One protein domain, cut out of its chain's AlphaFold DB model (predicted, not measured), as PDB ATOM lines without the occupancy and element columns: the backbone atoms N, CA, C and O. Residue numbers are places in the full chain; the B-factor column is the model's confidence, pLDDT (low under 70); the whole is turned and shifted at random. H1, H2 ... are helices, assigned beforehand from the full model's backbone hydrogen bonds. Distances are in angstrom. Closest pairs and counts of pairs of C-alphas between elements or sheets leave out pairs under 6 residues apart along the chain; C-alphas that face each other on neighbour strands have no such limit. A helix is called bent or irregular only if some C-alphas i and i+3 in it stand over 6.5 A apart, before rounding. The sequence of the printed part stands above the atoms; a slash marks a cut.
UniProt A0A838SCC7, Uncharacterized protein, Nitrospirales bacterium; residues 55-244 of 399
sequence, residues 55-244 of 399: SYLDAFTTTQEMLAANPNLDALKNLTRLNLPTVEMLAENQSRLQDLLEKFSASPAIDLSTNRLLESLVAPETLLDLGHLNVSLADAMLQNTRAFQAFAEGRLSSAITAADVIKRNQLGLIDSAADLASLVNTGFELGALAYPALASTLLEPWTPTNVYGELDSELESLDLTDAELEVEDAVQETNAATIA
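AT A GLANCE: This is residues 55 to 244 of the 399 residues of an uncharacterized protein of Nitrospirales bacterium (UniProt A0A838SCC7). Two long helices, H5 and H6, lie side by side as the core of an elongated up-and-down bundle; H2, H3 and H4 pack on one side of this pair, and H7, H8 and H9 on the other. H1 crosses H4 on the outside. The printed part has 190 residues with nine named helices, H1 to H9 in chain order, and no named strand: all helix. It is compact, with a radius of gyration of the C-alphas of 16.8 A, and spans 52 by 34 by 28 A.

IN THESE COORDINATES: Find C-alpha 55 at (311.223, 328.602, 372.197), where H1, residues 55 to 69, begins. Read on to H2, 85 to 103, 27.6 A; H3, 108 to 119; H4, 122 to 129; H5, 135 to 159, 35.5 A, with a kink of 28 degrees near residue 142; and H6, 164 to 194, 45.3 A. Then come H7, 211 to 221, only just irregular with C-alphas 218 and 221 6.9 A apart; H8, 231 to 236; and H9, 239 to 244, ending at C-alpha 244 (319.090, 352.666, 379.868).

HOW THE PARTS SIT: Look first at the hubs, H5 and H6: they touch as a hairpin at a shallow tilt of 8 degrees, closest at the C-alphas of Ala 159 and Lys 167, 4.7 A. H2, H3, H5, H6 and H7 form the bundle, each running against the one before. Among the other pairs that touch, with their closest C-alphas, are H2 and H5, at Leu 97 and Glu 153, 6.0 A; H3 and H6, at Ser 113 and Asp 175, 5.8 A; H1 and H4, at Phe 60 and Thr 126, 5.5 A, at a steep tilt of 59 degrees; H6 and H8, at Ser 176 and Glu 232, 5.6 A; and H7 and H9, at Leu 215 and Ala 240, 5.3 A. H2 and H7 are apart. Every O i to N i+4 pair is within hydrogen-bond range in H1, H4, H8 and H9; the counts are 14 of 15 in H2, 7 of 8 in H3, 19 of 21 in H5, 26 of 27 in H6 and 6 of 7 in H7.

THE WHOLE: The two C-alphas farthest apart, Ser 200 and Ala 227, are 53.3 A apart. The printed part has no cut; the links H1 to H2 and H6 to H7 are long. Look for pLDDT under 70 at residues 105 to 111 and 196 to 205.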
ATOM      1  N   SER A  55     312.515 328.697 371.508       88.25
ATOM      2  CA  SER A  55     311.223 328.602 372.197       88.25
ATOM      3  C   SER A  55     310.708 329.947 372.712       88.25
ATOM      4  O   SER A  55     309.499 330.142 372.775       88.25
ATOM      5  N   TYR A  56     311.610 330.858 373.095       90.00
ATOM      6  CA  TYR A  56     311.238 332.215 373.480       90.00
ATOM      7  C   TYR A  56     310.755 333.002 372.269       90.00
ATOM      8  O   TYR A  56     309.671 333.566 372.321       90.00
ATOM      9  N   LEU A  57     311.515 332.973 371.172       87.44
ATOM     10  CA  LEU A  57     311.163 333.676 369.940       87.44
ATOM     11  C   LEU A  57     309.805 333.224 369.387       87.44
ATOM     12  O   LEU A  57     308.958 334.062 369.094       87.44
ATOM     13  N   ASP A  58     309.564 331.913 369.332       87.19
ATOM     14  CA  ASP A  58     308.292 331.357 368.861       87.19
ATOM     15  C   ASP A  58     307.105 331.829 369.726       87.19
ATOM     16  O   ASP A  58     306.055 332.232 369.209       87.19
ATOM     17  N   ALA A  59     307.266 331.809 371.055       90.88
ATOM     18  CA  ALA A  59     306.240 332.261 371.996       90.88
ATOM     19  C   ALA A  59     306.037 333.785 371.949       90.88
ATOM     20  O   ALA A  59     304.901 334.261 372.019       90.88
ATOM     21  N   PHE A  60     307.118 334.545 371.772       90.38
ATOM     22  CA  PHE A  60     307.096 335.997 371.632       90.38
ATOM     23  C   PHE A  60     306.318 336.407 370.382       90.38
ATOM     24  O   PHE A  60     305.345 337.148 370.487       90.38
ATOM     25  N   THR A  61     306.658 335.843 369.217       88.38
ATOM     26  CA  THR A  61     305.933 336.087 367.959       88.38
ATOM     27  C   THR A  61     304.461 335.703 368.079       88.38
ATOM     28  O   THR A  61     303.593 336.482 367.694       88.38
ATOM     29  N   THR A  62     304.154 334.552 368.686       91.81
ATOM     30  CA  THR A  62     302.760 334.137 368.920       91.81
ATOM     31  C   THR A  62     302.003 335.171 369.764       91.81
ATOM     32  O   THR A  62     300.862 335.519 369.455       91.81
ATOM     33  N   THR A  63     302.636 335.694 370.815       91.62
ATOM     34  CA  THR A  63     302.048 336.715 371.692       91.62
ATOM     35  C   THR A  63     301.843 338.042 370.955       91.62
ATOM     36  O   THR A  63     300.784 338.657 371.092       91.62
ATOM     37  N   GLN A  64     302.801 338.458 370.119       89.56
ATOM     38  CA  GLN A  64     302.659 339.637 369.258       89.56
ATOM     39  C   GLN A  64     301.489 339.493 368.282       89.56
ATOM     40  O   GLN A  64     300.665 340.398 368.179       89.56
ATOM     41  N   GLU A  65     301.368 338.352 367.598       89.38
ATOM     42  CA  GLU A  65     300.269 338.085 366.662       89.38
ATOM     43  C   GLU A  65     298.903 338.108 367.364       89.38
ATOM     44  O   GLU A  65     297.933 338.658 366.837       89.38
ATOM     45  N   MET A  66     298.823 337.555 368.579       90.94
ATOM     46  CA  MET A  66     297.613 337.607 369.401       90.94
ATOM     47  C   MET A  66     297.218 339.042 369.757       90.94
ATOM     48  O   MET A  66     296.037 339.388 369.670       90.94
ATOM     49  N   LEU A  67     298.189 339.869 370.142       88.06
ATOM     50  CA  LEU A  67     297.959 341.260 370.521       88.06
ATOM     51  C   LEU A  67     297.613 342.135 369.311       88.06
ATOM     52  O   LEU A  67     296.713 342.964 369.394       88.06
ATOM     53  N   ALA A  68     298.240 341.890 368.160       86.50
ATOM     54  CA  ALA A  68     297.893 342.548 366.903       86.50
ATOM     55  C   ALA A  68     296.457 342.219 366.455       86.50
ATOM     56  O   ALA A  68     295.755 343.075 365.915       86.50
ATOM     57  N   ALA A  69     295.990 340.989 366.694       88.00
ATOM     58  CA  ALA A  69     294.619 340.583 366.387       88.00
ATOM     59  C   ALA A  69     293.579 341.157 367.370       88.00
ATOM     60  O   ALA A  69     292.416 341.330 366.998       88.00
ATOM     61  N   ASN A  70     293.974 341.422 368.617       88.38
ATOM     62  CA  ASN A  70     293.120 341.991 369.657       88.38
ATOM     63  C   ASN A  70     293.949 342.895 370.593       88.38
ATOM     64  O   ASN A  70     294.476 342.389 371.588       88.38
ATOM     65  N   PRO A  71     294.060 344.209 370.306       86.38
ATOM     66  CA  PRO A  71     294.936 345.141 371.024       86.38
ATOM     67  C   PRO A  71     294.347 345.552 372.386       86.38
ATOM     68  O   PRO A  71     294.058 346.715 372.656       86.38
ATOM     69  N   ASN A  72     294.130 344.570 373.259       85.81
ATOM     70  CA  ASN A  72     293.575 344.726 374.598       85.81
ATOM     71  C   ASN A  72     294.351 343.833 375.583       85.81
ATOM     72  O   ASN A  72     294.764 342.731 375.225       85.81
ATOM     73  N   LEU A  73     294.496 344.275 376.837       86.50
ATOM     74  CA  LEU A  73     295.057 343.484 377.936       86.50
ATOM     75  C   LEU A  73     294.384 342.113 378.077       86.50
ATOM     76  O   LEU A  73     295.053 341.139 378.404       86.50
ATOM     77  N   ASP A  74     293.087 342.009 377.767       88.25
ATOM     78  CA  ASP A  74     292.341 340.741 377.788       88.25
ATOM     79  C   ASP A  74     292.913 339.671 376.836       88.25
ATOM     80  O   ASP A  74     292.650 338.476 377.009       88.25
ATOM     81  N   ALA A  75     293.694 340.068 375.823       88.75
ATOM     82  CA  ALA A  75     294.413 339.135 374.958       88.75
ATOM     83  C   ALA A  75     295.584 338.440 375.684       88.75
ATOM     84  O   ALA A  75     295.956 337.327 375.301       88.75
ATOM     85  N   LEU A  76     296.116 339.051 376.749       89.88
ATOM     86  CA  LEU A  76     297.266 338.596 377.534       89.88
ATOM     87  C   LEU A  76     296.783 337.767 378.737       89.88
ATOM     88  O   LEU A  76     296.573 338.240 379.860       89.88
ATOM     89  N   LYS A  77     296.500 336.494 378.456       92.44
ATOM     90  CA  LYS A  77     295.803 335.572 379.365       92.44
ATOM     91  C   LYS A  77     296.577 335.290 380.644       92.44
ATOM     92  O   LYS A  77     295.950 335.019 381.665       92.44
ATOM     93  N   ASN A  78     297.904 335.254 380.596       91.88
ATOM     94  CA  ASN A  78     298.709 334.936 381.766       91.88
ATOM     95  C   ASN A  78     298.816 336.151 382.688       91.88
ATOM     96  O   ASN A  78     298.609 336.003 383.893       91.88
ATOM     97  N   LEU A  79     299.007 337.349 382.134       90.75
ATOM     98  CA  LEU A  79     298.990 338.609 382.875       90.75
ATOM     99  C   LEU A  79     297.660 338.849 383.590       90.75
ATOM    100  O   LEU A  79     297.648 339.102 384.791       90.75
ATOM    101  N   THR A  80     296.534 338.688 382.897       90.00
ATOM    102  CA  THR A  80     295.191 338.892 383.481       90.00
ATOM    103  C   THR A  80     294.832 337.892 384.586       90.00
ATOM    104  O   THR A  80     293.920 338.132 385.375       90.00
ATOM    105  N   ARG A  81     295.552 336.767 384.687       92.88
ATOM    106  CA  ARG A  81     295.405 335.801 385.789       92.88
ATOM    107  C   ARG A  81     296.207 336.179 387.031       92.88
ATOM    108  O   ARG A  81     295.975 335.589 388.088       92.88
ATOM    109  N   LEU A  82     297.156 337.109 386.924       90.62
ATOM    110  CA  LEU A  82     297.924 337.570 388.070       90.62
ATOM    111  C   LEU A  82     297.043 338.460 388.947       90.62
ATOM    112  O   LEU A  82     296.568 339.508 388.524       90.62
ATOM    113  N   ASN A  83     296.869 338.064 390.206       90.75
ATOM    114  CA  ASN A  83     296.197 338.888 391.208       90.75
ATOM    115  C   ASN A  83     297.184 339.917 391.789       90.75
ATOM    116  O   ASN A  83     297.631 339.787 392.931       90.75
ATOM    117  N   LEU A  84     297.591 340.872 390.953       90.44
ATOM    118  CA  LEU A  84     298.566 341.911 391.270       90.44
ATOM    119  C   LEU A  84     297.930 343.299 391.138       90.44
ATOM    120  O   LEU A  84     297.368 343.586 390.081       90.44
ATOM    121  N   PRO A  85     298.120 344.205 392.119       91.31
ATOM    122  CA  PRO A  85     297.676 345.594 391.994       91.31
ATOM    123  C   PRO A  85     298.209 346.277 390.727       91.31
ATOM    124  O   PRO A  85     297.507 347.051 390.092       91.31
ATOM    125  N   THR A  86     299.436 345.956 390.309       89.00
ATOM    126  CA  THR A  86     300.044 346.539 389.105       89.00
ATOM    127  C   THR A  86     299.301 346.160 387.826       89.00
ATOM    128  O   THR A  86     299.202 346.995 386.933       89.00
ATOM    129  N   VAL A  87     298.725 344.955 387.736       91.00
ATOM    130  CA  VAL A  87     297.918 344.547 386.571       91.00
ATOM    131  C   VAL A  87     296.608 345.333 386.518       91.00
ATOM    132  O   VAL A  87     296.238 345.816 385.451       91.00
ATOM    133  N   GLU A  88     295.949 345.537 387.662       91.06
ATOM    134  CA  GLU A  88     294.748 346.381 387.749       91.06
ATOM    135  C   GLU A  88     295.060 347.824 387.321       91.06
ATOM    136  O   GLU A  88     294.367 348.392 386.480       91.06
ATOM    137  N   MET A  89     296.165 348.388 387.819       91.69
ATOM    138  CA  MET A  89     296.607 349.734 387.446       91.69
ATOM    139  C   MET A  89     296.952 349.858 385.957       91.69
ATOM    140  O   MET A  89     296.668 350.889 385.354       91.69
ATOM    141  N   LEU A  90     297.560 348.830 385.354       90.62
ATOM    142  CA  LEU A  90     297.839 348.794 383.916       90.62
ATOM    143  C   LEU A  90     296.548 348.760 383.092       90.62
ATOM    144  O   LEU A  90     296.454 349.473 382.098       90.62
ATOM    145  N   ALA A  91     295.539 347.998 383.522       89.69
ATOM    146  CA  ALA A  91     294.231 347.979 382.868       89.69
ATOM    147  C   ALA A  91     293.554 349.363 382.920       89.69
ATOM    148  O   ALA A  91     293.059 349.864 381.909       89.69
ATOM    149  N   GLU A  92     293.585 350.020 384.084       91.00
ATOM    150  CA  GLU A  92     293.054 351.377 384.256       91.00
ATOM    151  C   GLU A  92     293.821 352.420 383.431       91.00
ATOM    152  O   GLU A  92     293.211 353.311 382.835       91.00
ATOM    153  N   ASN A  93     295.156 352.334 383.400       90.00
ATOM    154  CA  ASN A  93     296.008 353.184 382.567       90.00
ATOM    155  C   ASN A  93     295.683 352.987 381.083       90.00
ATOM    156  O   ASN A  93     295.509 353.965 380.367       90.00
ATOM    157  N   GLN A  94     295.568 351.740 380.624       87.94
ATOM    158  CA  GLN A  94     295.259 351.427 379.232       87.94
ATOM    159  C   GLN A  94     293.899 351.984 378.815       87.94
ATOM    160  O   GLN A  94     293.802 352.595 377.754       87.94
ATOM    161  N   SER A  95     292.869 351.845 379.655       88.81
ATOM    162  CA  SER A  95     291.557 352.446 379.385       88.81
ATOM    163  C   SER A  95     291.651 353.969 379.259       88.81
ATOM    164  O   SER A  95     291.081 354.543 378.336       88.81
ATOM    165  N   ARG A  96     292.401 354.635 380.148       91.50
ATOM    166  CA  ARG A  96     292.616 356.089 380.074       91.50
ATOM    167  C   ARG A  96     293.390 356.496 378.826       91.50
ATOM    168  O   ARG A  96     293.022 357.469 378.177       91.50
ATOM    169  N   LEU A  97     294.444 355.763 378.481       89.88
ATOM    170  CA  LEU A  97     295.229 355.992 377.272       89.88
ATOM    171  C   LEU A  97     294.354 355.842 376.029       89.88
ATOM    172  O   LEU A  97     294.388 356.720 375.175       89.88
ATOM    173  N   GLN A  98     293.512 354.811 375.962       85.75
ATOM    174  CA  GLN A  98     292.555 354.631 374.874       85.75
ATOM    175  C   GLN A  98     291.582 355.817 374.773       85.75
ATOM    176  O   GLN A  98     291.451 356.400 373.698       85.75
ATOM    177  N   ASP A  99     290.988 356.255 375.887       89.44
ATOM    178  CA  ASP A  99     290.107 357.433 375.916       89.44
ATOM    179  C   ASP A  99     290.820 358.723 375.468       89.44
ATOM    180  O   ASP A  99     290.198 359.639 374.918       89.44
ATOM    181  N   LEU A 100     292.117 358.856 375.768       90.19
ATOM    182  CA  LEU A 100     292.932 359.977 375.303       90.19
ATOM    183  C   LEU A 100     293.182 359.864 373.801       90.19
ATOM    184  O   LEU A 100     292.955 360.841 373.096       90.19
ATOM    185  N   LEU A 101     293.584 358.694 373.310       85.38
ATOM    186  CA  LEU A 101     293.870 358.434 371.899       85.38
ATOM    187  C   LEU A 101     292.625 358.630 371.020       85.38
ATOM    188  O   LEU A 101     292.725 359.266 369.978       85.38
ATOM    189  N   GLU A 102     291.437 358.211 371.468       86.00
ATOM    190  CA  GLU A 102     290.168 358.427 370.751       86.00
ATOM    191  C   GLU A 102     289.833 359.916 370.544       86.00
ATOM    192  O   GLU A 102     289.153 360.284 369.581       86.00
ATOM    193  N   LYS A 103     290.327 360.806 371.418       88.69
ATOM    194  CA  LYS A 103     290.160 362.266 371.268       88.69
ATOM    195  C   LYS A 103     291.085 362.853 370.208       88.69
ATOM    196  O   LYS A 103     290.838 363.961 369.728       88.69
ATOM    197  N   PHE A 104     292.145 362.146 369.838       80.69
ATOM    198  CA  PHE A 104     292.985 362.519 368.720       80.69
ATOM    199  C   PHE A 104     292.321 361.936 367.464       80.69
ATOM    200  O   PHE A 104     292.286 360.731 367.262       80.69
ATOM    201  N   SER A 105     291.739 362.789 366.617       63.72
ATOM    202  CA  SER A 105     291.135 362.388 365.336       63.72
ATOM    203  C   SER A 105     292.027 361.393 364.580       63.72
ATOM    204  O   SER A 105     293.229 361.645 364.531       63.72
ATOM    205  N   ALA A 106     291.450 360.345 363.968       65.69
ATOM    206  CA  ALA A 106     292.148 359.261 363.254       65.69
ATOM    207  C   ALA A 106     293.351 359.755 362.424       65.69
ATOM    208  O   ALA A 106     293.217 360.183 361.276       65.69
ATOM    209  N   SER A 107     294.525 359.726 363.044       67.56
ATOM    210  CA  SER A 107     295.815 360.090 362.479       67.56
ATOM    211  C   SER A 107     296.674 358.834 362.542       67.56
ATOM    212  O   SER A 107     296.765 358.250 363.620       67.56
ATOM    213  N   PRO A 108     297.339 358.433 361.448       68.19
ATOM    214  CA  PRO A 108     298.196 357.245 361.428       68.19
ATOM    215  C   PRO A 108     299.265 357.215 362.533       68.19
ATOM    216  O   PRO A 108     299.652 356.145 362.984       68.19
ATOM    217  N   ALA A 109     299.718 358.383 363.006       66.62
ATOM    218  CA  ALA A 109     300.686 358.482 364.102       66.62
ATOM    219  C   ALA A 109     300.147 357.945 365.446       66.62
ATOM    220  O   ALA A 109     300.920 357.514 366.291       66.62
ATOM    221  N   ILE A 110     298.826 357.956 365.645       69.25
ATOM    222  CA  ILE A 110     298.162 357.502 366.878       69.25
ATOM    223  C   ILE A 110     298.157 355.974 366.947       69.25
ATOM    224  O   ILE A 110     298.411 355.403 368.008       69.25
ATOM    225  N   ASP A 111     297.896 355.316 365.816       69.81
ATOM    226  CA  ASP A 111     297.859 353.853 365.731       69.81
ATOM    227  C   ASP A 111     299.231 353.260 366.089       69.81
ATOM    228  O   ASP A 111     299.309 352.281 366.832       69.81
ATOM    229  N   LEU A 112     300.318 353.909 365.648       70.50
ATOM    230  CA  LEU A 112     301.686 353.510 365.982       70.50
ATOM    231  C   LEU A 112     301.947 353.590 367.494       70.50
ATOM    232  O   LEU A 112     302.309 352.585 368.102       70.50
ATOM    233  N   SER A 113     301.687 354.741 368.128       73.31
ATOM    234  CA  SER A 113     301.903 354.907 369.576       73.31
ATOM    235  C   SER A 113     301.051 353.946 370.417       73.31
ATOM    236  O   SER A 113     301.496 353.477 371.464       73.31
ATOM    237  N   THR A 114     299.839 353.620 369.958       71.81
ATOM    238  CA  THR A 114     298.943 352.669 370.640       71.81
ATOM    239  C   THR A 114     299.514 351.255 370.627       71.81
ATOM    240  O   THR A 114     299.550 350.595 371.666       71.81
ATOM    241  N   ASN A 115     300.003 350.801 369.470       79.38
ATOM    242  CA  ASN A 115     300.612 349.480 369.342       79.38
ATOM    243  C   ASN A 115     301.859 349.364 370.220       79.38
ATOM    244  O   ASN A 115     301.965 348.414 370.989       79.38
ATOM    245  N   ARG A 116     302.729 350.380 370.218       82.62
ATOM    246  CA  ARG A 116     303.944 350.417 371.047       82.62
ATOM    247  C   ARG A 116     303.661 350.293 372.552       82.62
ATOM    248  O   ARG A 116     304.373 349.589 373.271       82.62
ATOM    249  N   LEU A 117     302.596 350.935 373.046       84.31
ATOM    250  CA  LEU A 117     302.172 350.823 374.452       84.31
ATOM    251  C   LEU A 117     301.830 349.383 374.836       84.31
ATOM    252  O   LEU A 117     302.189 348.934 375.926       84.31
ATOM    253  N   LEU A 118     301.166 348.654 373.943       85.06
ATOM    254  CA  LEU A 118     300.778 347.265 374.165       85.06
ATOM    255  C   LEU A 118     301.933 346.298 373.924       85.06
ATOM    256  O   LEU A 118     302.094 345.344 374.681       85.06
ATOM    257  N   GLU A 119     302.777 346.564 372.932       87.69
ATOM    258  CA  GLU A 119     303.979 345.780 372.641       87.69
ATOM    259  C   GLU A 119     304.911 345.686 373.855       87.69
ATOM    260  O   GLU A 119     305.498 344.633 374.100       87.69
ATOM    261  N   SER A 120     304.948 346.721 374.702       89.81
ATOM    262  CA  SER A 120     305.691 346.691 375.970       89.81
ATOM    263  C   SER A 120     305.210 345.624 376.979       89.81
ATOM    264  O   SER A 120     305.886 345.387 377.981       89.81
ATOM    265  N   LEU A 121     304.063 344.972 376.735       92.12
ATOM    266  CA  LEU A 121     303.507 343.868 377.530       92.12
ATOM    267  C   LEU A 121     303.750 342.477 376.916       92.12
ATOM    268  O   LEU A 121     303.482 341.468 377.571       92.12
ATOM    269  N   VAL A 122     304.267 342.393 375.688       92.19
ATOM    270  CA  VAL A 122     304.503 341.111 374.999       92.19
ATOM    271  C   VAL A 122     305.545 340.285 375.746       92.19
ATOM    272  O   VAL A 122     305.326 339.104 376.023       92.19
ATOM    273  N   ALA A 123     306.663 340.906 376.111       91.44
ATOM    274  CA  ALA A 123     307.746 340.249 376.826       91.44
ATOM    275  C   ALA A 123     307.321 339.651 378.187       91.44
ATOM    276  O   ALA A 123     307.548 338.454 378.395       91.44
ATOM    277  N   PRO A 124     306.660 340.393 379.109       91.81
ATOM    278  CA  PRO A 124     306.216 339.807 380.372       91.81
ATOM    279  C   PRO A 124     305.196 338.677 380.178       91.81
ATOM    280  O   PRO A 124     305.301 337.662 380.866       91.81
ATOM    281  N   GLU A 125     304.251 338.800 379.238       94.75
ATOM    282  CA  GLU A 125     303.301 337.719 378.922       94.75
ATOM    283  C   GLU A 125     304.027 336.463 378.419       94.75
ATOM    284  O   GLU A 125     303.756 335.358 378.890       94.75
ATOM    285  N   THR A 126     304.992 336.639 377.514       92.94
ATOM    286  CA  THR A 126     305.779 335.544 376.931       92.94
ATOM    287  C   THR A 126     306.577 334.805 378.002       92.94
ATOM    288  O   THR A 126     306.556 333.576 378.081       92.94
ATOM    289  N   LEU A 127     307.266 335.537 378.880       91.69
ATOM    290  CA  LEU A 127     308.064 334.927 379.941       91.69
ATOM    291  C   LEU A 127     307.196 334.266 381.023       91.69
ATOM    292  O   LEU A 127     307.628 333.284 381.632       91.69
ATOM    293  N   LEU A 128     305.981 334.766 381.269       91.62
ATOM    294  CA  LEU A 128     304.995 334.092 382.117       91.62
ATOM    295  C   LEU A 128     304.524 332.776 381.495       91.62
ATOM    296  O   LEU A 128     304.456 331.773 382.204       91.62
ATOM    297  N   ASP A 129     304.233 332.768 380.191       92.31
ATOM    298  CA  ASP A 129     303.786 331.569 379.471       92.31
ATOM    299  C   ASP A 129     304.833 330.450 379.522       92.31
ATOM    300  O   ASP A 129     304.526 329.292 379.805       92.31
ATOM    301  N   LEU A 130     306.103 330.825 379.364       91.19
ATOM    302  CA  LEU A 130     307.235 329.906 379.449       91.19
ATOM    303  C   LEU A 130     307.613 329.532 380.896       91.19
ATOM    304  O   LEU A 130     308.514 328.721 381.107       91.19
ATOM    305  N   GLY A 131     306.957 330.111 381.908       89.31
ATOM    306  CA  GLY A 131     307.241 329.847 383.322       89.31
ATOM    307  C   GLY A 131     308.570 330.427 383.823       89.31
ATOM    308  O   GLY A 131     309.082 329.984 384.852       89.31
ATOM    309  N   HIS A 132     309.131 331.414 383.120       87.94
ATOM    310  CA  HIS A 132     310.358 332.109 383.519       87.94
ATOM    311  C   HIS A 132     310.117 333.207 384.559       87.94
ATOM    312  O   HIS A 132     311.066 333.613 385.230       87.94
ATOM    313  N   LEU A 133     308.871 333.661 384.739       87.94
ATOM    314  CA  LEU A 133     308.502 334.643 385.761       87.94
ATOM    315  C   LEU A 133     307.651 334.025 386.866       87.94
ATOM    316  O   LEU A 133     306.672 333.325 386.618       87.94
ATOM    317  N   ASN A 134     307.995 334.359 388.110       86.19
ATOM    318  CA  ASN A 134     307.066 334.245 389.228       86.19
ATOM    319  C   ASN A 134     306.311 335.574 389.418       86.19
ATOM    320  O   ASN A 134     306.652 336.585 388.807       86.19
ATOM    321  N   VAL A 135     305.308 335.580 390.297       87.56
ATOM    322  CA  VAL A 135     304.449 336.750 390.555       87.56
ATOM    323  C   VAL A 135     305.250 338.005 390.929       87.56
ATOM    324  O   VAL A 135     304.957 339.082 390.424       87.56
ATOM    325  N   SER A 136     306.278 337.882 391.773       85.00
ATOM    326  CA  SER A 136     307.115 339.021 392.171       85.00
ATOM    327  C   SER A 136     307.977 339.532 391.017       85.00
ATOM    328  O   SER A 136     308.120 340.735 390.853       85.00
ATOM    329  N   LEU A 137     308.539 338.646 390.193       85.12
ATOM    330  CA  LEU A 137     309.323 339.079 389.032       85.12
ATOM    331  C   LEU A 137     308.427 339.727 387.972       85.12
ATOM    332  O   LEU A 137     308.790 340.759 387.419       85.12
ATOM    333  N   ALA A 138     307.239 339.171 387.735       89.25
ATOM    334  CA  ALA A 138     306.260 339.774 386.842       89.25
ATOM    335  C   ALA A 138     305.875 341.180 387.315       89.25
ATOM    336  O   ALA A 138     305.909 342.113 386.523       89.25
ATOM    337  N   ASP A 139     305.602 341.363 388.610       89.94
ATOM    338  CA  ASP A 139     305.305 342.684 389.165       89.94
ATOM    339  C   ASP A 139     306.451 343.686 388.939       89.94
ATOM    340  O   ASP A 139     306.201 344.818 388.526       89.94
ATOM    341  N   ALA A 140     307.707 343.265 389.131       86.81
ATOM    342  CA  ALA A 140     308.879 344.105 388.879       86.81
ATOM    343  C   ALA A 140     308.984 344.527 387.406       86.81
ATOM    344  O   ALA A 140     309.201 345.705 387.126       86.81
ATOM    345  N   MET A 141     308.791 343.589 386.474       89.38
ATOM    346  CA  MET A 141     308.816 343.875 385.036       89.38
ATOM    347  C   MET A 141     307.703 344.853 384.646       89.38
ATOM    348  O   MET A 141     307.939 345.827 383.936       89.38
ATOM    349  N   LEU A 142     306.498 344.644 385.181       92.62
ATOM    350  CA  LEU A 142     305.329 345.471 384.893       92.62
ATOM    351  C   LEU A 142     305.439 346.898 385.447       92.62
ATOM    352  O   LEU A 142     304.776 347.794 384.920       92.62
ATOM    353  N   GLN A 143     306.289 347.161 386.452       91.94
ATOM    354  CA  GLN A 143     306.561 348.539 386.883       91.94
ATOM    355  C   GLN A 143     307.182 349.381 385.758       91.94
ATOM    356  O   GLN A 143     306.871 350.569 385.668       91.94
ATOM    357  N   ASN A 144     308.008 348.790 384.885       92.38
ATOM    358  CA  ASN A 144     308.589 349.504 383.743       92.38
ATOM    359  C   ASN A 144     307.504 349.923 382.754       92.38
ATOM    360  O   ASN A 144     307.396 351.105 382.426       92.38
ATOM    361  N   THR A 145     306.655 348.976 382.348       93.88
ATOM    362  CA  THR A 145     305.519 349.242 381.459       93.88
ATOM    363  C   THR A 145     304.577 350.282 382.054       93.88
ATOM    364  O   THR A 145     304.146 351.206 381.370       93.88
ATOM    365  N   ARG A 146     304.296 350.193 383.356       94.56
ATOM    366  CA  ARG A 146     303.452 351.166 384.050       94.56
ATOM    367  C   ARG A 146     304.066 352.567 384.041       94.56
ATOM    368  O   ARG A 146     303.344 353.537 383.818       94.56
ATOM    369  N   ALA A 147     305.366 352.683 384.306       95.31
ATOM    370  CA  ALA A 147     306.061 353.967 384.300       95.31
ATOM    371  C   ALA A 147     306.076 354.592 382.892       95.31
ATOM    372  O   ALA A 147     305.819 355.788 382.762       95.31
ATOM    373  N   PHE A 148     306.268 353.780 381.849       95.81
ATOM    374  CA  PHE A 148     306.146 354.218 380.457       95.81
ATOM    375  C   PHE A 148     304.724 354.693 380.118       95.81
ATOM    376  O   PHE A 148     304.544 355.781 379.576       95.81
ATOM    377  N   GLN A 149     303.695 353.931 380.498       94.75
ATOM    378  CA  GLN A 149     302.298 354.321 380.278       94.75
ATOM    379  C   GLN A 149     301.939 355.636 380.979       94.75
ATOM    380  O   GLN A 149     301.226 356.455 380.405       94.75
ATOM    381  N   ALA A 150     302.451 355.866 382.193       95.19
ATOM    382  CA  ALA A 150     302.249 357.126 382.907       95.19
ATOM    383  C   ALA A 150     302.914 358.314 382.185       95.19
ATOM    384  O   ALA A 150     302.308 359.382 382.076       95.19
ATOM    385  N   PHE A 151     304.123 358.122 381.647       96.81
ATOM    386  CA  PHE A 151     304.786 359.110 380.790       96.81
ATOM    387  C   PHE A 151     303.942 359.420 379.544       96.81
ATOM    388  O   PHE A 151     303.629 360.584 379.275       96.81
ATOM    389  N   ALA A 152     303.487 358.385 378.833       95.31
ATOM    390  CA  ALA A 152     302.659 358.542 377.642       95.31
ATOM    391  C   ALA A 152     301.326 359.248 377.941       95.31
ATOM    392  O   ALA A 152     300.912 360.128 377.185       95.31
ATOM    393  N   GLU A 153     300.677 358.931 379.064       94.62
ATOM    394  CA  GLU A 153     299.432 359.570 379.501       94.62
ATOM    395  C   GLU A 153     299.616 361.080 379.711       94.62
ATOM    396  O   GLU A 153     298.795 361.876 379.241       94.62
ATOM    397  N   GLY A 154     300.706 361.486 380.372       95.31
ATOM    398  CA  GLY A 154     301.042 362.894 380.592       95.31
ATOM    399  C   GLY A 154     301.272 363.659 379.284       95.31
ATOM    400  O   GLY A 154     300.737 364.763 379.097       95.31
ATOM    401  N   ARG A 155     302.003 363.051 378.338       95.12
ATOM    402  CA  ARG A 155     302.276 363.646 377.019       95.12
ATOM    403  C   ARG A 155     301.017 363.734 376.150       95.12
ATOM    404  O   ARG A 155     300.727 364.805 375.612       95.12
ATOM    405  N   LEU A 156     300.208 362.672 376.086       93.62
ATOM    406  CA  LEU A 156     298.928 362.672 375.363       93.62
ATOM    407  C   LEU A 156     297.959 363.708 375.929       93.62
ATOM    408  O   LEU A 156     297.379 364.484 375.172       93.62
ATOM    409  N   SER A 157     297.817 363.774 377.254       94.25
ATOM    410  CA  SER A 157     296.938 364.748 377.909       94.25
ATOM    411  C   SER A 157     297.307 366.186 377.538       94.25
ATOM    412  O   SER A 157     296.426 366.997 377.248       94.25
ATOM    413  N   SER A 158     298.606 366.484 377.475       93.19
ATOM    414  CA  SER A 158     299.123 367.801 377.084       93.19
ATOM    415  C   SER A 158     298.902 368.113 375.599       93.19
ATOM    416  O   SER A 158     298.729 369.273 375.227       93.19
ATOM    417  N   ALA A 159     298.875 367.092 374.741       92.81
ATOM    418  CA  ALA A 159     298.759 367.250 373.295       92.81
ATOM    419  C   ALA A 159     297.313 367.409 372.774       92.81
ATOM    420  O   ALA A 159     297.140 367.930 371.673       92.81
ATOM    421  N   ILE A 160     296.274 367.047 373.546       91.69
ATOM    422  CA  ILE A 160     294.855 367.136 373.114       91.69
ATOM    423  C   ILE A 160     294.465 368.545 372.661       91.69
ATOM    424  O   ILE A 160     293.756 368.711 371.669       91.69
ATOM    425  N   THR A 161     294.886 369.563 373.409       90.38
ATOM    426  CA  THR A 161     294.498 370.962 373.170       90.38
ATOM    427  C   THR A 161     295.608 371.784 372.521       90.38
ATOM    428  O   THR A 161     295.481 373.004 372.414       90.38
ATOM    429  N   ALA A 162     296.718 371.147 372.154       93.31
ATOM    430  CA  ALA A 162     297.895 371.829 371.649       93.31
ATOM    431  C   ALA A 162     297.792 372.119 370.142       93.31
ATOM    432  O   ALA A 162     296.969 371.547 369.429       93.31
ATOM    433  N   ALA A 163     298.650 373.017 369.655       93.81
ATOM    434  CA  ALA A 163     298.824 373.228 368.219       93.81
ATOM    435  C   ALA A 163     299.408 371.972 367.544       93.81
ATOM    436  O   ALA A 163     300.107 371.196 368.194       93.81
ATOM    437  N   ASP A 164     299.184 371.806 366.236       92.62
ATOM    438  CA  ASP A 164     299.584 370.598 365.492       92.62
ATOM    439  C   ASP A 164     301.079 370.263 365.615       92.62
ATOM    440  O   ASP A 164     301.432 369.092 365.739       92.62
ATOM    441  N   VAL A 165     301.959 371.274 365.642       94.31
ATOM    442  CA  VAL A 165     303.411 371.074 365.821       94.31
ATOM    443  C   VAL A 165     303.722 370.476 367.193       94.31
ATOM    444  O   VAL A 165     304.391 369.450 367.274       94.31
ATOM    445  N   ILE A 166     303.160 371.049 368.261       95.19
ATOM    446  CA  ILE A 166     303.330 370.538 369.629       95.19
ATOM    447  C   ILE A 166     302.750 369.127 369.729       95.19
ATOM    448  O   ILE A 166     303.374 368.241 370.301       95.19
ATOM    449  N   LYS A 167     301.569 368.900 369.149       93.19
ATOM    450  CA  LYS A 167     300.909 367.595 369.116       93.19
ATOM    451  C   LYS A 167     301.792 366.538 368.449       93.19
ATOM    452  O   LYS A 167     301.970 365.462 369.012       93.19
ATOM    453  N   ARG A 168     302.367 366.851 367.282       92.56
ATOM    454  CA  ARG A 168     303.327 365.988 366.577       92.56
ATOM    455  C   ARG A 168     304.555 365.709 367.443       92.56
ATOM    456  O   ARG A 168     304.909 364.549 367.596       92.56
ATOM    457  N   ASN A 169     305.162 366.741 368.030       95.06
ATOM    458  CA  ASN A 169     306.370 366.595 368.846       95.06
ATOM    459  C   ASN A 169     306.115 365.732 370.095       95.06
ATOM    460  O   ASN A 169     306.913 364.862 370.417       95.06
ATOM    461  N   GLN A 170     304.968 365.903 370.759       94.75
ATOM    462  CA  GLN A 170     304.566 365.079 371.906       94.75
ATOM    463  C   GLN A 170     304.338 363.610 371.523       94.75
ATOM    464  O   GLN A 170     304.742 362.725 372.269       94.75
ATOM    465  N   LEU A 171     303.716 363.339 370.368       92.12
ATOM    466  CA  LEU A 171     303.573 361.967 369.861       92.12
ATOM    467  C   LEU A 171     304.935 361.354 369.507       92.12
ATOM    468  O   LEU A 171     305.170 360.196 369.835       92.12
ATOM    469  N   GLY A 172     305.840 362.140 368.917       92.50
ATOM    470  CA  GLY A 172     307.223 361.723 368.675       92.50
ATOM    471  C   GLY A 172     307.946 361.333 369.965       92.50
ATOM    472  O   GLY A 172     308.594 360.297 370.009       92.50
ATOM    473  N   LEU A 173     307.765 362.100 371.048       95.19
ATOM    474  CA  LEU A 173     308.397 361.799 372.337       95.19
ATOM    475  C   LEU A 173     307.901 360.472 372.919       95.19
ATOM    476  O   LEU A 173     308.675 359.750 373.540       95.19
ATOM    477  N   ILE A 174     306.619 360.146 372.725       94.50
ATOM    478  CA  ILE A 174     306.049 358.860 373.147       94.50
ATOM    479  C   ILE A 174     306.656 357.714 372.341       94.50
ATOM    480  O   ILE A 174     306.992 356.690 372.930       94.50
ATOM    481  N   ASP A 175     306.791 357.884 371.026       90.75
ATOM    482  CA  ASP A 175     307.360 356.865 370.141       90.75
ATOM    483  C   ASP A 175     308.834 356.597 370.483       90.75
ATOM    484  O   ASP A 175     309.192 355.464 370.798       90.75
ATOM    485  N   SER A 176     309.659 357.642 370.599       90.19
ATOM    486  CA  SER A 176     311.065 357.493 371.002       90.19
ATOM    487  C   SER A 176     311.219 356.930 372.429       90.19
ATOM    488  O   SER A 176     312.127 356.144 372.701       90.19
ATOM    489  N   ALA A 177     310.319 357.265 373.364       94.62
ATOM    490  CA  ALA A 177     310.303 356.649 374.696       94.62
ATOM    491  C   ALA A 177     309.837 355.179 374.680       94.62
ATOM    492  O   ALA A 177     310.149 354.434 375.611       94.62
ATOM    493  N   ALA A 178     309.109 354.735 373.653       90.75
ATOM    494  CA  ALA A 178     308.744 353.331 373.498       90.75
ATOM    495  C   ALA A 178     309.953 352.464 373.132       90.75
ATOM    496  O   ALA A 178     310.093 351.357 373.650       90.75
ATOM    497  N   ASP A 179     310.857 352.976 372.295       87.06
ATOM    498  CA  ASP A 179     312.109 352.280 371.984       87.06
ATOM    499  C   ASP A 179     312.979 352.142 373.244       87.06
ATOM    500  O   ASP A 179     313.525 351.070 373.525       87.06
ATOM    501  N   LEU A 180     312.998 353.178 374.090       89.69
ATOM    502  CA  LEU A 180     313.596 353.104 375.422       89.69
ATOM    503  C   LEU A 180     312.943 352.015 376.292       89.69
ATOM    504  O   LEU A 180     313.643 351.274 376.985       89.69
ATOM    505  N   ALA A 181     311.616 351.873 376.234       91.50
ATOM    506  CA  ALA A 181     310.902 350.818 376.948       91.50
ATOM    507  C   ALA A 181     311.263 349.418 376.481       91.50
ATOM    508  O   ALA A 181     311.436 348.528 377.319       91.50
ATOM    509  N   SER A 182     311.448 349.241 375.174       88.44
ATOM    510  CA  SER A 182     311.964 347.997 374.615       88.44
ATOM    511  C   SER A 182     313.338 347.668 375.200       88.44
ATOM    512  O   SER A 182     313.519 346.577 375.733       88.44
ATOM    513  N   LEU A 183     314.278 348.622 375.208       87.06
ATOM    514  CA  LEU A 183     315.630 348.423 375.757       87.06
ATOM    515  C   LEU A 183     315.614 348.042 377.244       87.06
ATOM    516  O   LEU A 183     316.303 347.112 377.673       87.06
ATOM    517  N   VAL A 184     314.809 348.747 378.041       91.06
ATOM    518  CA  VAL A 184     314.673 348.476 379.477       91.06
ATOM    519  C   VAL A 184     314.084 347.083 379.726       91.06
ATOM    520  O   VAL A 184     314.559 346.364 380.610       91.06
ATOM    521  N   ASN A 185     313.084 346.681 378.940       90.31
ATOM    522  CA  ASN A 185     312.482 345.354 379.030       90.31
ATOM    523  C   ASN A 185     313.446 344.253 378.579       90.31
ATOM    524  O   ASN A 185     313.527 343.228 379.251       90.31
ATOM    525  N   THR A 186     314.256 344.487 377.546       86.44
ATOM    526  CA  THR A 186     315.267 343.529 377.079       86.44
ATOM    527  C   THR A 186     316.255 343.152 378.185       86.44
ATOM    528  O   THR A 186     316.534 341.971 378.380       86.44
ATOM    529  N   GLY A 187     316.729 344.107 378.996       86.25
ATOM    530  CA  GLY A 187     317.571 343.781 380.157       86.25
ATOM    531  C   GLY A 187     316.883 342.811 381.130       86.25
ATOM    532  O   GLY A 187     317.483 341.843 381.603       86.25
ATOM    533  N   PHE A 188     315.588 343.009 381.370       88.38
ATOM    534  CA  PHE A 188     314.785 342.108 382.189       88.38
ATOM    535  C   PHE A 188     314.641 340.718 381.543       88.38
ATOM    536  O   PHE A 188     314.847 339.698 382.207       88.38
ATOM    537  N   GLU A 189     314.312 340.675 380.252       90.31
ATOM    538  CA  GLU A 189     314.132 339.450 379.466       90.31
ATOM    539  C   GLU A 189     315.377 338.572 379.493       90.31
ATOM    540  O   GLU A 189     315.305 337.396 379.844       90.31
ATOM    541  N   LEU A 190     316.539 339.159 379.211       89.56
ATOM    542  CA  LEU A 190     317.820 338.460 379.228       89.56
ATOM    543  C   LEU A 190     318.131 337.893 380.614       89.56
ATOM    544  O   LEU A 190     318.596 336.757 380.732       89.56
ATOM    545  N   GLY A 191     317.812 338.644 381.672       87.50
ATOM    546  CA  GLY A 191     317.878 338.143 383.042       87.50
ATOM    547  C   GLY A 191     316.997 336.904 383.245       87.50
ATOM    548  O   GLY A 191     317.458 335.908 383.801       87.50
ATOM    549  N   ALA A 192     315.751 336.928 382.769       88.50
ATOM    550  CA  ALA A 192     314.784 335.830 382.930       88.50
ATOM    551  C   ALA A 192     315.158 334.580 382.148       88.50
ATOM    552  O   ALA A 192     314.962 333.456 382.621       88.50
ATOM    553  N   LEU A 193     315.724 334.780 380.965       87.81
ATOM    554  CA  LEU A 193     316.184 333.707 380.104       87.81
ATOM    555  C   LEU A 193     317.470 333.074 380.637       87.81
ATOM    556  O   LEU A 193     317.588 331.851 380.614       87.81
ATOM    557  N   ALA A 194     318.400 333.868 381.176       83.12
ATOM    558  CA  ALA A 194     319.599 333.333 381.821       83.12
ATOM    559  C   ALA A 194     319.284 332.609 383.136       83.12
ATOM    560  O   ALA A 194     319.979 331.661 383.509       83.12
ATOM    561  N   TYR A 195     318.267 333.074 383.867       78.12
ATOM    562  CA  TYR A 195     318.035 332.700 385.260       78.12
ATOM    563  C   TYR A 195     316.556 332.337 385.497       78.12
ATOM    564  O   TYR A 195     315.822 333.136 386.087       78.12
ATOM    565  N   PRO A 196     316.086 331.144 385.076       68.56
ATOM    566  CA  PRO A 196     314.693 330.750 385.274       68.56
ATOM    567  C   PRO A 196     314.298 330.841 386.755       68.56
ATOM    568  O   PRO A 196     315.056 330.431 387.642       68.56
ATOM    569  N   ALA A 197     313.118 331.410 387.021       62.31
ATOM    570  CA  ALA A 197     312.675 331.759 388.366       62.31
ATOM    571  C   ALA A 197     312.738 330.573 389.343       62.31
ATOM    572  O   ALA A 197     312.066 329.554 389.180       62.31
ATOM    573  N   LEU A 198     313.490 330.736 390.436       63.34
ATOM    574  CA  LEU A 198     313.404 329.828 391.575       63.34
ATOM    575  C   LEU A 198     312.090 330.088 392.333       63.34
ATOM    576  O   LEU A 198     311.751 331.228 392.656       63.34
ATOM    577  N   ALA A 199     311.356 329.018 392.649       58.78
ATOM    578  CA  ALA A 199     309.998 329.070 393.207       58.78
ATOM    579  C   ALA A 199     309.865 329.757 394.588       58.78
ATOM    580  O   ALA A 199     308.751 330.004 395.038       58.78
ATOM    581  N   SER A 200     310.969 330.054 395.284       59.44
ATOM    582  CA  SER A 200     310.967 330.553 396.670       59.44
ATOM    583  C   SER A 200     311.519 331.970 396.838       59.44
ATOM    584  O   SER A 200     311.848 332.374 397.955       59.44
ATOM    585  N   THR A 201     311.684 332.721 395.754       57.25
ATOM    586  CA  THR A 201     312.325 334.035 395.814       57.25
ATOM    587  C   THR A 201     311.314 335.119 396.163       57.25
ATOM    588  O   THR A 201     310.698 335.708 395.281       57.25
ATOM    589  N   LEU A 202     311.170 335.409 397.456       62.44
ATOM    590  CA  LEU A 202     310.651 336.706 397.876       62.44
ATOM    591  C   LEU A 202     311.733 337.744 397.582       62.44
ATOM    592  O   LEU A 202     312.825 337.684 398.150       62.44
ATOM    593  N   LEU A 203     311.442 338.658 396.665       66.19
ATOM    594  CA  LEU A 203     312.270 339.839 396.495       66.19
ATOM    595  C   LEU A 203     311.995 340.795 397.661       66.19
ATOM    596  O   LEU A 203     310.848 340.980 398.074       66.19
ATOM    597  N   GLU A 204     313.061 341.376 398.207       69.75
ATOM    598  CA  GLU A 204     312.951 342.550 399.074       69.75
ATOM    599  C   GLU A 204     312.182 343.658 398.330       69.75
ATOM    600  O   GLU A 204     312.200 343.673 397.093       69.75
ATOM    601  N   PRO A 205     311.500 344.577 399.042       67.94
ATOM    602  CA  PRO A 205     310.855 345.714 398.395       67.94
ATOM    603  C   PRO A 205     311.878 346.444 397.521       67.94
ATOM    604  O   PRO A 205     312.867 346.983 398.019       67.94
ATOM    605  N   TRP A 206     311.664 346.422 396.207       76.00
ATOM    606  CA  TRP A 206     312.527 347.116 395.265       76.00
ATOM    607  C   TRP A 206     312.065 348.564 395.122       76.00
ATOM    608  O   TRP A 206     310.878 348.884 395.190       76.00
ATOM    609  N   THR A 207     313.009 349.468 394.898       81.19
ATOM    610  CA  THR A 207     312.696 350.850 394.523       81.19
ATOM    611  C   THR A 207     311.987 350.882 393.153       81.19
ATOM    612  O   THR A 207     312.330 350.112 392.249       81.19
ATOM    613  N   PRO A 208     310.996 351.751 392.950       87.38
ATOM    614  CA  PRO A 208     310.339 351.875 391.654       87.38
ATOM    615  C   PRO A 208     311.300 352.289 390.530       87.38
ATOM    616  O   PRO A 208     312.336 352.909 390.770       87.38
ATOM    617  N   THR A 209     310.922 351.954 389.301       92.56
ATOM    618  CA  THR A 209     311.501 352.495 388.065       92.56
ATOM    619  C   THR A 209     311.328 354.009 388.028       92.56
ATOM    620  O   THR A 209     310.231 354.504 388.292       92.56
ATOM    621  N   ASN A 210     312.386 354.747 387.685       96.81
ATOM    622  CA  ASN A 210     312.328 356.206 387.545       96.81
ATOM    623  C   ASN A 210     312.852 356.728 386.200       96.81
ATOM    624  O   ASN A 210     312.753 357.929 385.977       96.81
ATOM    625  N   VAL A 211     313.340 355.868 385.294       97.12
ATOM    626  CA  VAL A 211     313.919 356.305 384.007       97.12
ATOM    627  C   VAL A 211     312.995 357.236 383.215       97.12
ATOM    628  O   VAL A 211     313.456 358.259 382.731       97.12
ATOM    629  N   TYR A 212     311.686 356.966 383.161       97.81
ATOM    630  CA  TYR A 212     310.743 357.834 382.442       97.81
ATOM    631  C   TYR A 212     310.411 359.131 383.175       97.81
ATOM    632  O   TYR A 212     310.093 360.115 382.527       97.81
ATOM    633  N   GLY A 213     310.480 359.146 384.509       97.44
ATOM    634  CA  GLY A 213     310.315 360.383 385.276       97.44
ATOM    635  C   GLY A 213     311.521 361.306 385.112       97.44
ATOM    636  O   GLY A 213     311.366 362.518 384.995       97.44
ATOM    637  N   GLU A 214     312.721 360.729 385.047       97.75
ATOM    638  CA  GLU A 214     313.941 361.476 384.735       97.75
ATOM    639  C   GLU A 214     313.975 361.931 383.278       97.75
ATOM    640  O   GLU A 214     314.291 363.088 383.023       97.75
ATOM    641  N   LEU A 215     313.564 361.069 382.343       97.94
ATOM    642  CA  LEU A 215     313.369 361.444 380.945       97.94
ATOM    643  C   LEU A 215     312.412 362.637 380.835       97.94
ATOM    644  O   LEU A 215     312.742 363.630 380.198       97.94
ATOM    645  N   ASP A 216     311.255 362.572 381.500       97.88
ATOM    646  CA  ASP A 216     310.265 363.652 381.494       97.88
ATOM    647  C   ASP A 216     310.871 364.979 381.961       97.88
ATOM    648  O   ASP A 216     310.718 365.989 381.274       97.88
ATOM    649  N   SER A 217     311.620 364.942 383.070       97.12
ATOM    650  CA  SER A 217     312.286 366.106 383.664       97.12
ATOM    651  C   SER A 217     313.373 366.702 382.764       97.12
ATOM    652  O   SER A 217     313.467 367.922 382.655       97.12
ATOM    653  N   GLU A 218     314.189 365.876 382.104       96.81
ATOM    654  CA  GLU A 218     315.250 366.361 381.209       96.81
ATOM    655  C   GLU A 218     314.673 367.002 379.934       96.81
ATOM    656  O   GLU A 218     315.204 367.998 379.435       96.81
ATOM    657  N   LEU A 219     313.527 366.504 379.463       97.31
ATOM    658  CA  LEU A 219     312.822 367.018 378.288       97.31
ATOM    659  C   LEU A 219     311.966 368.269 378.566       97.31
ATOM    660  O   LEU A 219     311.459 368.869 377.618       97.31
ATOM    661  N   GLU A 220     311.779 368.694 379.825       96.38
ATOM    662  CA  GLU A 220     310.968 369.882 380.174       96.38
ATOM    663  C   GLU A 220     311.458 371.170 379.496       96.38
ATOM    664  O   GLU A 220     310.682 372.102 379.285       96.38
ATOM    665  N   SER A 221     312.749 371.232 379.160       94.19
ATOM    666  CA  SER A 221     313.376 372.413 378.557       94.19
ATOM    667  C   SER A 221     313.242 372.497 377.033       94.19
ATOM    668  O   SER A 221     313.608 373.524 376.457       94.19
ATOM    669  N   LEU A 222     312.713 371.455 376.379       96.75
ATOM    670  CA  LEU A 222     312.562 371.425 374.926       96.75
ATOM    671  C   LEU A 222     311.515 372.429 374.432       96.75
ATOM    672  O   LEU A 222     310.394 372.500 374.945       96.75
ATOM    673  N   ASP A 223     311.850 373.154 373.363       97.38
ATOM    674  CA  ASP A 223     310.883 373.977 372.643       97.38
ATOM    675  C   ASP A 223     310.023 373.110 371.718       97.38
ATOM    676  O   ASP A 223     310.306 372.913 370.539       97.38
ATOM    677  N   LEU A 224     308.912 372.608 372.254       97.25
ATOM    678  CA  LEU A 224     307.959 371.806 371.484       97.25
ATOM    679  C   LEU A 224     307.197 372.609 370.420       97.25
ATOM    680  O   LEU A 224     306.402 372.017 369.688       97.25
ATOM    681  N   THR A 225     307.388 373.930 370.333       97.38
ATOM    682  CA  THR A 225     306.825 374.748 369.251       97.38
ATOM    683  C   THR A 225     307.701 374.763 368.005       97.38
ATOM    684  O   THR A 225     307.217 375.159 366.941       97.38
ATOM    685  N   ASP A 226     308.942 374.283 368.112       97.44
ATOM    686  CA  ASP A 226     309.850 374.148 366.986       97.44
ATOM    687  C   ASP A 226     309.393 373.021 366.044       97.44
ATOM    688  O   ASP A 226     309.206 371.860 366.430       97.44
ATOM    689  N   ALA A 227     309.167 373.383 364.782       95.19
ATOM    690  CA  ALA A 227     308.775 372.445 363.739       95.19
ATOM    691  C   ALA A 227     309.956 371.592 363.251       95.19
ATOM    692  O   ALA A 227     309.724 370.497 362.738       95.19
ATOM    693  N   GLU A 228     311.187 372.066 363.443       96.06
ATOM    694  CA  GLU A 228     312.436 371.392 363.069       96.06
ATOM    695  C   GLU A 228     313.031 370.586 364.235       96.06
ATOM    696  O   GLU A 228     314.133 370.063 364.121       96.06
ATOM    697  N   LEU A 229     312.306 370.458 365.357       96.19
ATOM    698  CA  LEU A 229     312.738 369.633 366.481       96.19
ATOM    699  C   LEU A 229     312.882 368.163 366.060       96.19
ATOM    700  O   LEU A 229     311.880 367.492 365.777       96.19
ATOM    701  N   GLU A 230     314.115 367.664 366.112       95.25
ATOM    702  CA  GLU A 230     314.452 366.245 365.989       95.25
ATOM    703  C   GLU A 230     314.227 365.561 367.340       95.25
ATOM    704  O   GLU A 230     315.056 365.580 368.251       95.25
ATOM    705  N   VAL A 231     313.019 365.028 367.506       94.81
ATOM    706  CA  VAL A 231     312.536 364.497 368.786       94.81
ATOM    707  C   VAL A 231     313.327 363.270 369.243       94.81
ATOM    708  O   VAL A 231     313.586 363.121 370.436       94.81
ATOM    709  N   GLU A 232     313.707 362.412 368.301       91.94
ATOM    710  CA  GLU A 232     314.493 361.213 368.580       91.94
ATOM    711  C   GLU A 232     315.869 361.576 369.145       91.94
ATOM    712  O   GLU A 232     316.212 361.113 370.233       91.94
ATOM    713  N   ASP A 233     316.596 362.474 368.475       92.38
ATOM    714  CA  ASP A 233     317.895 362.979 368.931       92.38
ATOM    715  C   ASP A 233     317.779 363.594 370.330       92.38
ATOM    716  O   ASP A 233     318.544 363.259 371.234       92.38
ATOM    717  N   ALA A 234     316.753 364.422 370.553       96.12
ATOM    718  CA  ALA A 234     316.520 365.053 371.847       96.12
ATOM    719  C   ALA A 234     316.291 364.036 372.981       96.12
ATOM    720  O   ALA A 234     316.707 364.277 374.113       96.12
ATOM    721  N   VAL A 235     315.646 362.895 372.699       95.12
ATOM    722  CA  VAL A 235     315.498 361.791 373.660       95.12
ATOM    723  C   VAL A 235     316.821 361.055 373.848       95.12
ATOM    724  O   VAL A 235     317.207 360.799 374.990       95.12
ATOM    725  N   GLN A 236     317.532 360.731 372.769       91.38
ATOM    726  CA  GLN A 236     318.795 359.989 372.818       91.38
ATOM    727  C   GLN A 236     319.906 360.750 373.562       91.38
ATOM    728  O   GLN A 236     320.718 360.128 374.246       91.38
ATOM    729  N   GLU A 237     319.907 362.084 373.502       93.88
ATOM    730  CA  GLU A 237     320.865 362.943 374.210       93.88
ATOM    731  C   GLU A 237     320.633 363.024 375.733       93.88
ATOM    732  O   GLU A 237     321.485 363.535 376.467       93.88
ATOM    733  N   THR A 238     319.509 362.507 376.242       97.06
ATOM    734  CA  THR A 238     319.219 362.491 377.686       97.06
ATOM    735  C   THR A 238     320.113 361.502 378.443       97.06
ATOM    736  O   THR A 238     320.495 360.437 377.937       97.06
ATOM    737  N   ASN A 239     320.411 361.796 379.715       96.94
ATOM    738  CA  ASN A 239     321.088 360.824 380.578       96.94
ATOM    739  C   ASN A 239     320.195 359.603 380.797       96.94
ATOM    740  O   ASN A 239     320.715 358.497 380.887       96.94
ATOM    741  N   ALA A 240     318.871 359.784 380.870       97.31
ATOM    742  CA  ALA A 240     317.923 358.686 381.033       97.31
ATOM    743  C   ALA A 240     318.033 357.660 379.891       97.31
ATOM    744  O   ALA A 240     318.193 356.466 380.158       97.31
ATOM    745  N   ALA A 241     318.034 358.122 378.634       95.69
ATOM    746  CA  ALA A 241     318.223 357.254 377.474       95.69
ATOM    747  C   ALA A 241     319.623 356.625 377.439       95.69
ATOM    748  O   ALA A 241     319.758 355.415 377.231       95.69
ATOM    749  N   THR A 242     320.664 357.417 377.721       96.31
ATOM    750  CA  THR A 242     322.054 356.936 377.770       96.31
ATOM    751  C   THR A 242     322.230 355.831 378.819       96.31
ATOM    752  O   THR A 242     322.809 354.782 378.540       96.31
ATOM    753  N   ILE A 243     321.698 356.028 380.026       97.69
ATOM    754  CA  ILE A 243     321.776 355.073 381.138       97.69
ATOM    755  C   ILE A 243     321.046 353.778 380.800       97.69
ATOM    756  O   ILE A 243     321.598 352.702 381.032       97.69
ATOM    757  N   ALA A 244     319.837 353.857 380.248       95.69
ATOM    758  CA  ALA A 244     319.090 352.666 379.868       95.69
ATOM    759  C   ALA A 244     319.802 351.878 378.765       95.69
ATOM    760  O   ALA A 244     319.920 350.660 378.871       95.69
TER     761      ALA A 244